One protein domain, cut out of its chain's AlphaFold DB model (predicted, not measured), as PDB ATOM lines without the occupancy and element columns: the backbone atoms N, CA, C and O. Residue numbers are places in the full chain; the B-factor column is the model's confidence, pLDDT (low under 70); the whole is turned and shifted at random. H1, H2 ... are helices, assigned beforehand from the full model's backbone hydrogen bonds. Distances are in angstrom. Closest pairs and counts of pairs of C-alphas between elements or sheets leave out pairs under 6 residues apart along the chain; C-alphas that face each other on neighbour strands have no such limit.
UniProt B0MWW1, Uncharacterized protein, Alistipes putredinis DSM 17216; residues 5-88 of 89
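Overview. This is residues 5 to 88 of the 89 residues of an uncharacterized protein of Alistipes putredinis DSM 17216 (UniProt B0MWW1). One long helix, H2, makes the length of a rod, and a shorter helix folds back beside it near each end: H1 beside its earlier part, H4 beside its later part. The small helix H3 and the loop of residues 67 to 76 make the turn between H2 and H4, while residues 18 to 25 stick out at the other end. The printed part has 84 residues with four named helices, H1, H2, H3 and H4 in chain order, and no named strand; the class is all helix. The whole is extended, with a radius of gyration of the C-alphas of 21.5 A and spans of 66 by 21 by 17 A.

Arrangement. H1, residues 5 to 16, and H2, residues 23 to 59, form a helical hairpin: they touch at a shallow tilt of 22 degrees, opposite ways. Their closest C-alphas, those of Ala 6 and Ala 37, are 6.8 A apart, and H2 touches H1 with residues 26 to 37 alone. H3, residues 61 to 66, is close to H2 but not clearly touching; their closest C-alphas, of Cys 57 and Tyr 63, are 6.3 A apart, and their lines are about perpendicular at 77 degrees. H4, residues 77 to 87, touches H2 at a shallow tilt of 20 degrees, opposite ways. The closest C-alphas are those of Arg 49 and Leu 86, 6.9 A apart, and H2 takes part with residues 49 to 57 alone. H4 is apart from H1 and H3, and H1 is apart from H3. In H1, H2, H3 and H4 every O i to N i+4 pair is within hydrogen-bond range.

Along the chain. H1 begins at C-alpha 5 (15.610, -20.893, -26.896) and is 16.5 A long. H2 runs 53.6 A from C-alpha 23 (37.802, -15.070, -27.330). H3 measures 9.1 A, and H4 is 15.5 A long, ending at C-alpha 87 (3.417, -5.563, -39.154).

Size, cuts and confidence. The C-alphas farthest apart, those of Glu 20 and Ile 65, are 65.7 A apart. The printed part has no cut and no long link. Model confidence is low, under 70, at residues 62 to 75.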
ATOM      1  N   LYS A   5      15.146 -19.505 -26.719       95.62
ATOM      2  CA  LYS A   5      15.610 -20.893 -26.896       95.62
ATOM      3  C   LYS A   5      16.847 -20.973 -27.792       95.62
ATOM      4  O   LYS A   5      17.771 -21.715 -27.476       95.62
ATOM      5  N   ALA A   6      16.886 -20.199 -28.881       95.69
ATOM      6  CA  ALA A   6      18.055 -20.148 -29.759       95.69
ATOM      7  C   ALA A   6      19.279 -19.588 -29.020       95.69
ATOM      8  O   ALA A   6      20.368 -20.150 -29.117       95.69
ATOM      9  N   LYS A   7      19.084 -18.541 -28.208       94.94
ATOM     10  CA  LYS A   7      20.145 -17.973 -27.370       94.94
ATOM     11  C   LYS A   7      20.709 -18.996 -26.380       94.94
ATOM     12  O   LYS A   7      21.921 -19.162 -26.311       94.94
ATOM     13  N   GLU A   8      19.845 -19.691 -25.640       95.81
ATOM     14  CA  GLU A   8      20.256 -20.729 -24.682       95.81
ATOM     15  C   GLU A   8      21.016 -21.872 -25.366       95.81
ATOM     16  O   GLU A   8      22.030 -22.336 -24.846       95.81
ATOM     17  N   PHE A   9      20.569 -22.286 -26.555       95.38
ATOM     18  CA  PHE A   9      21.248 -23.307 -27.349       95.38
ATOM     19  C   PHE A   9      22.653 -22.866 -27.782       95.38
ATOM     20  O   PHE A   9      23.612 -23.602 -27.568       95.38
ATOM     21  N   ILE A  10      22.790 -21.661 -28.343       94.81
ATOM     22  CA  ILE A  10      24.083 -21.116 -28.792       94.81
ATOM     23  C   ILE A  10      25.055 -21.000 -27.614       94.81
ATOM     24  O   ILE A  10      26.211 -21.410 -27.721       94.81
ATOM     25  N   ASP A  11      24.580 -20.493 -26.477       92.25
ATOM     26  CA  ASP A  11      25.393 -20.332 -25.269       92.25
ATOM     27  C   ASP A  11      25.832 -21.694 -24.725       92.25
ATOM     28  O   ASP A  11      26.998 -21.880 -24.375       92.25
ATOM     29  N   GLY A  12      24.922 -22.672 -24.733       93.44
ATOM     30  CA  GLY A  12      25.223 -24.065 -24.426       93.44
ATOM     31  C   GLY A  12      26.306 -24.634 -25.342       93.44
ATOM     32  O   GLY A  12      27.303 -25.152 -24.841       93.44
ATOM     33  N   CYS A  13      26.167 -24.495 -26.660       91.69
ATOM     34  CA  CYS A  13      27.156 -24.968 -27.629       91.69
ATOM     35  C   CYS A  13      28.543 -24.365 -27.382       91.69
ATOM     36  O   CYS A  13      29.525 -25.101 -27.338       91.69
ATOM     37  N   LEU A  14      28.630 -23.048 -27.178       90.56
ATOM     38  CA  LEU A  14      29.910 -22.364 -26.979       90.56
ATOM     39  C   LEU A  14      30.602 -22.760 -25.672       90.56
ATOM     40  O   LEU A  14      31.826 -22.872 -25.646       90.56
ATOM     41  N   ASN A  15      29.835 -23.006 -24.609       87.88
ATOM     42  CA  ASN A  15      30.378 -23.431 -23.318       87.88
ATOM     43  C   ASN A  15      30.870 -24.888 -23.323       87.88
ATOM     44  O   ASN A  15      31.745 -25.229 -22.534       87.88
ATOM     45  N   HIS A  16      30.320 -25.739 -24.196       87.94
ATOM     46  CA  HIS A  16      30.683 -27.159 -24.292       87.94
ATOM     47  C   HIS A  16      31.674 -27.465 -25.430       87.94
ATOM     48  O   HIS A  16      32.038 -28.625 -25.629       87.94
ATOM     49  N   LEU A  17      32.127 -26.456 -26.182       84.69
ATOM     50  CA  LEU A  17      33.183 -26.633 -27.179       84.69
ATOM     51  C   LEU A  17      34.504 -26.981 -26.482       84.69
ATOM     52  O   LEU A  17      35.061 -26.181 -25.738       84.69
ATOM     53  N   VAL A  18      35.034 -28.169 -26.781       79.75
ATOM     54  CA  VAL A  18      36.316 -28.677 -26.248       79.75
ATOM     55  C   VAL A  18      37.525 -28.112 -27.021       79.75
ATOM     56  O   VAL A  18      38.672 -28.443 -26.746       79.75
ATOM     57  N   ILE A  19      37.285 -27.251 -28.013       83.56
ATOM     58  CA  ILE A  19      38.330 -26.662 -28.852       83.56
ATOM     59  C   ILE A  19      38.858 -25.394 -28.177       83.56
ATOM     60  O   ILE A  19      38.085 -24.486 -27.858       83.56
ATOM     61  N   GLU A  20      40.177 -25.296 -28.014       84.12
ATOM     62  CA  GLU A  20      40.812 -24.035 -27.632       84.12
ATOM     63  C   GLU A  20      40.660 -23.018 -28.768       84.12
ATOM     64  O   GLU A  20      41.236 -23.142 -29.847       84.12
ATOM     65  N   MET A  21      39.838 -22.003 -28.519       87.00
ATOM     66  CA  MET A  21      39.577 -20.897 -29.433       87.00
ATOM     67  C   MET A  21      39.858 -19.585 -28.715       87.00
ATOM     68  O   MET A  21      39.523 -19.444 -27.536       87.00
ATOM     69  N   SER A  22      40.409 -18.608 -29.439       91.88
ATOM     70  CA  SER A  22      40.524 -17.245 -28.919       91.88
ATOM     71  C   SER A  22      39.140 -16.664 -28.622       91.88
ATOM     72  O   SER A  22      38.150 -17.009 -29.275       91.88
ATOM     73  N   ASP A  23      39.066 -15.734 -27.672       90.00
ATOM     74  CA  ASP A  23      37.802 -15.070 -27.330       90.00
ATOM     75  C   ASP A  23      37.191 -14.352 -28.538       90.00
ATOM     76  O   ASP A  23      35.974 -14.360 -28.724       90.00
ATOM     77  N   HIS A  24      38.036 -13.809 -29.421       93.69
ATOM     78  CA  HIS A  24      37.582 -13.206 -30.670       93.69
ATOM     79  C   HIS A  24      36.914 -14.230 -31.600       93.69
ATOM     80  O   HIS A  24      35.846 -13.955 -32.145       93.69
ATOM     81  N   ALA A  25      37.490 -15.429 -31.744       92.25
ATOM     82  CA  ALA A  25      36.903 -16.490 -32.557       92.25
ATOM     83  C   ALA A  25      35.577 -17.000 -31.964       92.25
ATOM     84  O   ALA A  25      34.610 -17.200 -32.700       92.25
ATOM     85  N   LYS A  26      35.489 -17.141 -30.632       91.50
ATOM     86  CA  LYS A  26      34.229 -17.480 -29.941       91.50
ATOM     87  C   LYS A  26      33.157 -16.417 -30.171       91.50
ATOM     88  O   LYS A  26      32.003 -16.752 -30.433       91.50
ATOM     89  N   TRP A  27      33.537 -15.140 -30.107       93.12
ATOM     90  CA  TRP A  27      32.631 -14.027 -30.369       93.12
ATOM     91  C   TRP A  27      32.123 -14.031 -31.816       93.12
ATOM     92  O   TRP A  27      30.913 -13.933 -32.027       93.12
ATOM     93  N   GLN A  28      33.006 -14.216 -32.805       96.06
ATOM     94  CA  GLN A  28      32.607 -14.298 -34.215       96.06
ATOM     95  C   GLN A  28      31.657 -15.473 -34.471       96.06
ATOM     96  O   GLN A  28      30.636 -15.303 -35.137       96.06
ATOM     97  N   LEU A  29      31.945 -16.646 -33.897       94.50
ATOM     98  CA  LEU A  29      31.079 -17.819 -34.017       94.50
ATOM     99  C   LEU A  29      29.694 -17.555 -33.412       94.50
ATOM    100  O   LEU A  29      28.677 -17.826 -34.051       94.50
ATOM    101  N   ARG A  30      29.644 -16.952 -32.217       94.94
ATOM    102  CA  ARG A  30      28.387 -16.547 -31.575       94.94
ATOM    103  C   ARG A  30      27.583 -15.594 -32.453       94.94
ATOM    104  O   ARG A  30      26.372 -15.773 -32.585       94.94
ATOM    105  N   ALA A  31      28.241 -14.593 -33.035       95.44
ATOM    106  CA  ALA A  31      27.605 -13.613 -33.908       95.44
ATOM    107  C   ALA A  31      27.030 -14.274 -35.169       95.44
ATOM    108  O   ALA A  31      25.867 -14.046 -35.493       95.44
ATOM    109  N   ALA A  32      27.787 -15.164 -35.818       97.00
ATOM    110  CA  ALA A  32      27.335 -15.894 -37.003       97.00
ATOM    111  C   ALA A  32      26.123 -16.799 -36.714       97.00
ATOM    112  O   ALA A  32      25.134 -16.774 -37.451       97.00
ATOM    113  N   MET A  33      26.157 -17.559 -35.612       96.19
ATOM    114  CA  MET A  33      25.024 -18.395 -35.193       96.19
ATOM    115  C   MET A  33      23.796 -17.547 -34.846       96.19
ATOM    116  O   MET A  33      22.678 -17.899 -35.216       96.19
ATOM    117  N   SER A  34      24.005 -16.413 -34.169       96.19
ATOM    118  CA  SER A  34      22.927 -15.490 -33.807       96.19
ATOM    119  C   SER A  34      22.261 -14.893 -35.042       96.19
ATOM    120  O   SER A  34      21.038 -14.896 -35.131       96.19
ATOM    121  N   HIS A  35      23.063 -14.454 -36.012       96.88
ATOM    122  CA  HIS A  35      22.570 -13.910 -37.270       96.88
ATOM    123  C   HIS A  35      21.798 -14.959 -38.082       96.88
ATOM    124  O   HIS A  35      20.721 -14.680 -38.595       96.88
ATOM    125  N   THR A  36      22.293 -16.200 -38.126       97.31
ATOM    126  CA  THR A  36      21.588 -17.312 -38.788       97.31
ATOM    127  C   THR A  36      20.223 -17.578 -38.146       97.31
ATOM    128  O   THR A  36      19.237 -17.791 -38.848       97.31
ATOM    129  N   ALA A  37      20.143 -17.544 -36.810       96.44
ATOM    130  CA  ALA A  37      18.882 -17.722 -36.094       96.44
ATOM    131  C   ALA A  37      17.892 -16.573 -36.355       96.44
ATOM    132  O   ALA A  37      16.699 -16.828 -36.491       96.44
ATOM    133  N   GLU A  38      18.376 -15.333 -36.454       96.12
ATOM    134  CA  GLU A  38      17.556 -14.165 -36.807       96.12
ATOM    135  C   GLU A  38      16.990 -14.266 -38.224       96.12
ATOM    136  O   GLU A  38      15.802 -14.023 -38.411       96.12
ATOM    137  N   LEU A  39      17.802 -14.684 -39.199       97.00
ATOM    138  CA  LEU A  39      17.333 -14.916 -40.569       97.00
ATOM    139  C   LEU A  39      16.244 -15.995 -40.608       97.00
ATOM    140  O   LEU A  39      15.188 -15.793 -41.198       97.00
ATOM    141  N   ALA A  40      16.458 -17.118 -39.916       95.56
ATOM    142  CA  ALA A  40      15.467 -18.190 -39.853       95.56
ATOM    143  C   ALA A  40      14.153 -17.753 -39.172       95.56
ATOM    144  O   ALA A  40      13.075 -18.210 -39.563       95.56
ATOM    145  N   GLU A  41      14.236 -16.887 -38.158       94.38
ATOM    146  CA  GLU A  41      13.085 -16.280 -37.479       94.38
ATOM    147  C   GLU A  41      12.318 -15.346 -38.425       94.38
ATOM    148  O   GLU A  41      11.110 -15.517 -38.581       94.38
ATOM    149  N   GLN A  42      13.015 -14.457 -39.138       93.38
ATOM    150  CA  GLN A  42      12.417 -13.565 -40.140       93.38
ATOM    151  C   GLN A  42      11.708 -14.345 -41.250       93.38
ATOM    152  O   GLN A  42      10.539 -14.099 -41.529       93.38
ATOM    153  N   GLU A  43      12.361 -15.354 -41.833       95.94
ATOM    154  CA  GLU A  43      11.730 -16.191 -42.856       95.94
ATOM    155  C   GLU A  43      10.500 -16.943 -42.318       95.94
ATOM    156  O   GLU A  43       9.537 -17.195 -43.047       95.94
ATOM    157  N   ALA A  44      10.520 -17.358 -41.047       94.06
ATOM    158  CA  ALA A  44       9.369 -18.000 -40.425       94.06
ATOM    159  C   ALA A  44       8.206 -17.016 -40.234       94.06
ATOM    160  O   ALA A  44       7.071 -17.381 -40.551       94.06
ATOM    161  N   GLU A  45       8.484 -15.795 -39.772       93.56
ATOM    162  CA  GLU A  45       7.505 -14.709 -39.658       93.56
ATOM    163  C   GLU A  45       6.896 -14.376 -41.031       93.56
ATOM    164  O   GLU A  45       5.672 -14.334 -41.156       93.56
ATOM    165  N   GLU A  46       7.711 -14.257 -42.085       94.25
ATOM    166  CA  GLU A  46       7.239 -14.026 -43.457       94.25
ATOM    167  C   GLU A  46       6.331 -15.154 -43.957       94.25
ATOM    168  O   GLU A  46       5.210 -14.897 -44.400       94.25
ATOM    169  N   ARG A  47       6.747 -16.419 -43.797       95.12
ATOM    170  CA  ARG A  47       5.917 -17.579 -44.170       95.12
ATOM    171  C   ARG A  47       4.598 -17.620 -43.401       95.12
ATOM    172  O   ARG A  47       3.580 -18.046 -43.949       95.12
ATOM    173  N   MET A  48       4.605 -17.253 -42.120       94.38
ATOM    174  CA  MET A  48       3.385 -17.201 -41.311       94.38
ATOM    175  C   MET A  48       2.475 -16.050 -41.735       94.38
ATOM    176  O   MET A  48       1.265 -16.253 -41.828       94.38
ATOM    177  N   ARG A  49       3.044 -14.884 -42.049       92.56
ATOM    178  CA  ARG A  49       2.318 -13.724 -42.575       92.56
ATOM    179  C   ARG A  49       1.625 -14.061 -43.893       92.56
ATOM    180  O   ARG A  49       0.434 -13.796 -44.028       92.56
ATOM    181  N   ASP A  50       2.323 -14.716 -44.817       90.25
ATOM    182  CA  ASP A  50       1.760 -15.122 -46.110       90.25
ATOM    183  C   ASP A  50       0.608 -16.120 -45.939       90.25
ATOM    184  O   ASP A  50      -0.462 -15.939 -46.519       90.25
ATOM    185  N   LYS A  51       0.772 -17.120 -45.061       91.19
ATOM    186  CA  LYS A  51      -0.302 -18.068 -44.717       91.19
ATOM    187  C   LYS A  51      -1.504 -17.387 -44.066       91.19
ATOM    188  O   LYS A  51      -2.641 -17.755 -44.355       91.19
ATOM    189  N   ALA A  52      -1.273 -16.411 -43.190       90.88
ATOM    190  CA  ALA A  52      -2.341 -15.655 -42.543       90.88
ATOM    191  C   ALA A  52      -3.122 -14.810 -43.560       90.88
ATOM    192  O   ALA A  52      -4.350 -14.784 -43.519       90.88
ATOM    193  N   ILE A  53      -2.423 -14.166 -44.501       86.69
ATOM    194  CA  ILE A  53      -3.038 -13.425 -45.611       86.69
ATOM    195  C   ILE A  53      -3.848 -14.366 -46.507       86.69
ATOM    196  O   ILE A  53      -4.981 -14.046 -46.860       86.69
ATOM    197  N   GLU A  54      -3.300 -15.529 -46.860       85.19
ATOM    198  CA  GLU A  54      -3.996 -16.522 -47.680       85.19
ATOM    199  C   GLU A  54      -5.287 -17.011 -47.005       85.19
ATOM    200  O   GLU A  54      -6.341 -17.040 -47.644       85.19
ATOM    201  N   ALA A  55      -5.224 -17.349 -45.714       87.31
ATOM    202  CA  ALA A  55      -6.386 -17.765 -44.932       87.31
ATOM    203  C   ALA A  55      -7.442 -16.652 -44.845       87.31
ATOM    204  O   ALA A  55      -8.612 -16.892 -45.139       87.31
ATOM    205  N   PHE A  56      -7.021 -15.419 -44.542       85.31
ATOM    206  CA  PHE A  56      -7.909 -14.255 -44.507       85.31
ATOM    207  C   PHE A  56      -8.635 -14.041 -45.843       85.31
ATOM    208  O   PHE A  56      -9.842 -13.799 -45.866       85.31
ATOM    209  N   CYS A  57      -7.915 -14.148 -46.962       79.88
ATOM    210  CA  CYS A  57      -8.504 -14.019 -48.291       79.88
ATOM    211  C   CYS A  57      -9.527 -15.129 -48.558       79.88
ATOM    212  O   CYS A  57     -10.631 -14.821 -48.993       79.88
ATOM    213  N   LYS A  58      -9.199 -16.392 -48.261       77.81
ATOM    214  CA  LYS A  58     -10.101 -17.540 -48.473       77.81
ATOM    215  C   LYS A  58     -11.426 -17.409 -47.721       77.81
ATOM    216  O   LYS A  58     -12.464 -17.744 -48.284       77.81
ATOM    217  N   ASP A  59     -11.390 -16.876 -46.503       78.19
ATOM    218  CA  ASP A  59     -12.576 -16.719 -45.653       78.19
ATOM    219  C   ASP A  59     -13.354 -15.416 -45.920       78.19
ATOM    220  O   ASP A  59     -14.430 -15.194 -45.359       78.19
ATOM    221  N   CYS A  60     -12.847 -14.532 -46.784       76.19
ATOM    222  CA  CYS A  60     -13.491 -13.260 -47.084       76.19
ATOM    223  C   CYS A  60     -14.744 -13.465 -47.966       76.19
ATOM    224  O   CYS A  60     -14.634 -13.940 -49.101       76.19
ATOM    225  N   PRO A  61     -15.943 -13.013 -47.537       70.44
ATOM    226  CA  PRO A  61     -17.164 -13.138 -48.339       70.44
ATOM    227  C   PRO A  61     -17.046 -12.454 -49.710       70.44
ATOM    228  O   PRO A  61     -17.574 -12.948 -50.702       70.44
ATOM    229  N   ILE A  62     -16.293 -11.352 -49.784       66.81
ATOM    230  CA  ILE A  62     -16.031 -10.607 -51.025       66.81
ATOM    231  C   ILE A  62     -15.131 -11.419 -51.974       66.81
ATOM    232  O   ILE A  62     -15.369 -11.431 -53.182       66.81
ATOM    233  N   TYR A  63     -14.153 -12.155 -51.436       60.88
ATOM    234  CA  TYR A  63     -13.271 -13.031 -52.213       60.88
ATOM    235  C   TYR A  63     -14.059 -14.163 -52.882       60.88
ATOM    236  O   TYR A  63     -13.876 -14.403 -54.074       60.88
ATOM    237  N   SER A  64     -15.008 -14.783 -52.167       58.38
ATOM    238  CA  SER A  64     -15.875 -15.837 -52.725       58.38
ATOM    239  C   SER A  64     -16.732 -15.370 -53.914       58.38
ATOM    240  O   SER A  64     -17.014 -16.149 -54.822       58.38
ATOM    241  N   ILE A  65     -17.095 -14.082 -53.951       58.06
ATOM    242  CA  ILE A  65     -17.919 -13.485 -55.012       58.06
ATOM    243  C   ILE A  65     -17.063 -13.082 -56.226       58.06
ATOM    244  O   ILE A  65     -17.533 -13.161 -57.359       58.06
ATOM    245  N   GLN A  66     -15.811 -12.663 -56.012       54.56
ATOM    246  CA  GLN A  66     -14.948 -12.096 -57.060       54.56
ATOM    247  C   GLN A  66     -13.942 -13.087 -57.672       54.56
ATOM    248  O   GLN A  66     -13.403 -12.813 -58.743       54.56
ATOM    249  N   THR A  67     -13.692 -14.239 -57.040       54.12
ATOM    250  CA  THR A  67     -12.673 -15.215 -57.484       54.12
ATOM    251  C   THR A  67     -13.227 -16.512 -58.063       54.12
ATOM    252  O   THR A  67     -12.459 -17.423 -58.368       54.12
ATOM    253  N   SER A  68     -14.527 -16.565 -58.360       53.09
ATOM    254  CA  SER A  68     -15.156 -17.648 -59.134       53.09
ATOM    255  C   SER A  68     -14.497 -17.915 -60.505       53.09
ATOM    256  O   SER A  68     -14.746 -18.963 -61.089       53.09
ATOM    257  N   ASN A  69     -13.586 -17.040 -60.964       51.31
ATOM    258  CA  ASN A  69     -12.756 -17.190 -62.168       51.31
ATOM    259  C   ASN A  69     -11.224 -17.149 -61.921       51.31
ATOM    260  O   ASN A  69     -10.470 -16.811 -62.831       51.31
ATOM    261  N   GLY A  70     -10.730 -17.458 -60.716       52.47
ATOM    262  CA  GLY A  70      -9.279 -17.556 -60.457       52.47
ATOM    263  C   GLY A  70      -8.536 -16.216 -60.352       52.47
ATOM    264  O   GLY A  70      -7.339 -16.147 -60.623       52.47
ATOM    265  N   GLY A  71      -9.236 -15.142 -59.976       54.78
ATOM    266  CA  GLY A  71      -8.628 -13.833 -59.716       54.78
ATOM    267  C   GLY A  71      -7.882 -13.769 -58.376       54.78
ATOM    268  O   GLY A  71      -8.227 -14.469 -57.427       54.78
ATOM    269  N   ASN A  72      -6.879 -12.892 -58.278       58.72
ATOM    270  CA  ASN A  72      -6.277 -12.522 -56.992       58.72
ATOM    271  C   ASN A  72      -7.280 -11.729 -56.137       58.72
ATOM    272  O   ASN A  72      -8.142 -11.033 -56.677       58.72
ATOM    273  N   CYS A  73      -7.151 -11.803 -54.806       64.12
ATOM    274  CA  CYS A  73      -7.936 -10.958 -53.902       64.12
ATOM    275  C   CYS A  73      -7.743  -9.488 -54.307       64.12
ATOM    276  O   CYS A  73      -6.590  -9.066 -54.445       64.12
ATOM    277  N   PRO A  74      -8.819  -8.708 -54.501       66.81
ATOM    278  CA  PRO A  74      -8.662  -7.296 -54.792       66.81
ATOM    279  C   PRO A  74      -7.932  -6.628 -53.642       66.81
ATOM    280  O   PRO A  74      -8.151  -6.957 -52.471       66.81
ATOM    281  N   ASP A  75      -7.087  -5.669 -53.995       66.38
ATOM    282  CA  ASP A  75      -6.483  -4.778 -53.027       66.38
ATOM    283  C   ASP A  75      -7.599  -3.945 -52.377       66.38
ATOM    284  O   ASP A  75      -8.142  -3.016 -52.976       66.38
ATOM    285  N   CYS A  76      -8.044  -4.369 -51.194       76.81
ATOM    286  CA  CYS A  76      -9.187  -3.797 -50.493       76.81
ATOM    287  C   CYS A  76      -8.768  -3.282 -49.116       76.81
ATOM    288  O   CYS A  76      -7.819  -3.773 -48.500       76.81
ATOM    289  N   SER A  77      -9.501  -2.291 -48.605       82.94
ATOM    290  CA  SER A  77      -9.187  -1.642 -47.325       82.94
ATOM    291  C   SER A  77      -9.088  -2.634 -46.163       82.94
ATOM    292  O   SER A  77      -8.233  -2.468 -45.297       82.94
ATOM    293  N   ALA A  78      -9.902  -3.694 -46.167       83.50
ATOM    294  CA  ALA A  78      -9.862  -4.746 -45.155       83.50
ATOM    295  C   ALA A  78      -8.562  -5.570 -45.205       83.50
ATOM    296  O   ALA A  78      -7.950  -5.796 -44.162       83.50
ATOM    297  N   LEU A  79      -8.108  -5.967 -46.401       83.88
ATOM    298  CA  LEU A  79      -6.843  -6.687 -46.580       83.88
ATOM    299  C   LEU A  79      -5.644  -5.814 -46.185       83.88
ATOM    300  O   LEU A  79      -4.727  -6.294 -45.523       83.88
ATOM    301  N   ASN A  80      -5.661  -4.532 -46.546       86.56
ATOM    302  CA  ASN A  80      -4.582  -3.609 -46.194       86.56
ATOM    303  C   ASN A  80      -4.529  -3.318 -44.696       86.56
ATOM    304  O   ASN A  80      -3.448  -3.360 -44.113       86.56
ATOM    305  N   ALA A  81      -5.682  -3.131 -44.049       88.81
ATOM    306  CA  ALA A  81      -5.750  -3.012 -42.596       88.81
ATOM    307  C   ALA A  81      -5.252  -4.288 -41.894       88.81
ATOM    308  O   ALA A  81      -4.558  -4.201 -40.883       88.81
ATOM    309  N   PHE A  82      -5.565  -5.471 -42.433       88.94
ATOM    310  CA  PHE A  82      -5.066  -6.738 -41.899       88.94
ATOM    311  C   PHE A  82      -3.543  -6.859 -42.033       88.94
ATOM    312  O   PHE A  82      -2.866  -7.118 -41.042       88.94
ATOM    313  N   LYS A  83      -2.985  -6.592 -43.222       89.00
ATOM    314  CA  LYS A  83      -1.529  -6.572 -43.451       89.00
ATOM    315  C   LYS A  83      -0.814  -5.580 -42.537       89.00
ATOM    316  O   LYS A  83       0.246  -5.906 -42.018       89.00
ATOM    317  N   GLN A  84      -1.386  -4.393 -42.333       89.94
ATOM    318  CA  GLN A  84      -0.810  -3.393 -41.438       89.94
ATOM    319  C   GLN A  84      -0.734  -3.920 -40.000       89.94
ATOM    320  O   GLN A  84       0.337  -3.877 -39.409       89.94
ATOM    321  N   ARG A  85      -1.819  -4.509 -39.483       90.50
ATOM    322  CA  ARG A  85      -1.840  -5.117 -38.142       90.50
ATOM    323  C   ARG A  85      -0.868  -6.285 -37.981       90.50
ATOM    324  O   ARG A  85      -0.414  -6.528 -36.874       90.50
ATOM    325  N   LEU A  86      -0.547  -7.012 -39.055       88.12
ATOM    326  CA  LEU A  86       0.478  -8.066 -39.020       88.12
ATOM    327  C   LEU A  86       1.908  -7.515 -38.905       88.12
ATOM    328  O   LEU A  86       2.803  -8.267 -38.538       88.12
ATOM    329  N   ASN A  87       2.120  -6.239 -39.239       83.06
ATOM    330  CA  ASN A  87       3.417  -5.563 -39.154       83.06
ATOM    331  C   ASN A  87       3.536  -4.655 -37.915       83.06
ATOM    332  O   ASN A  87       4.592  -4.064 -37.696       83.06
ATOM    333  N   GLU A  88       2.460  -4.494 -37.141       77.38
ATOM    334  CA  GLU A  88       2.467  -3.782 -35.865       77.38
ATOM    335  C   GLU A  88       3.027  -4.740 -34.796       77.38
ATOM    336  O   GLU A  88       2.315  -5.624 -34.320       77.38
TER     337      GLU A  88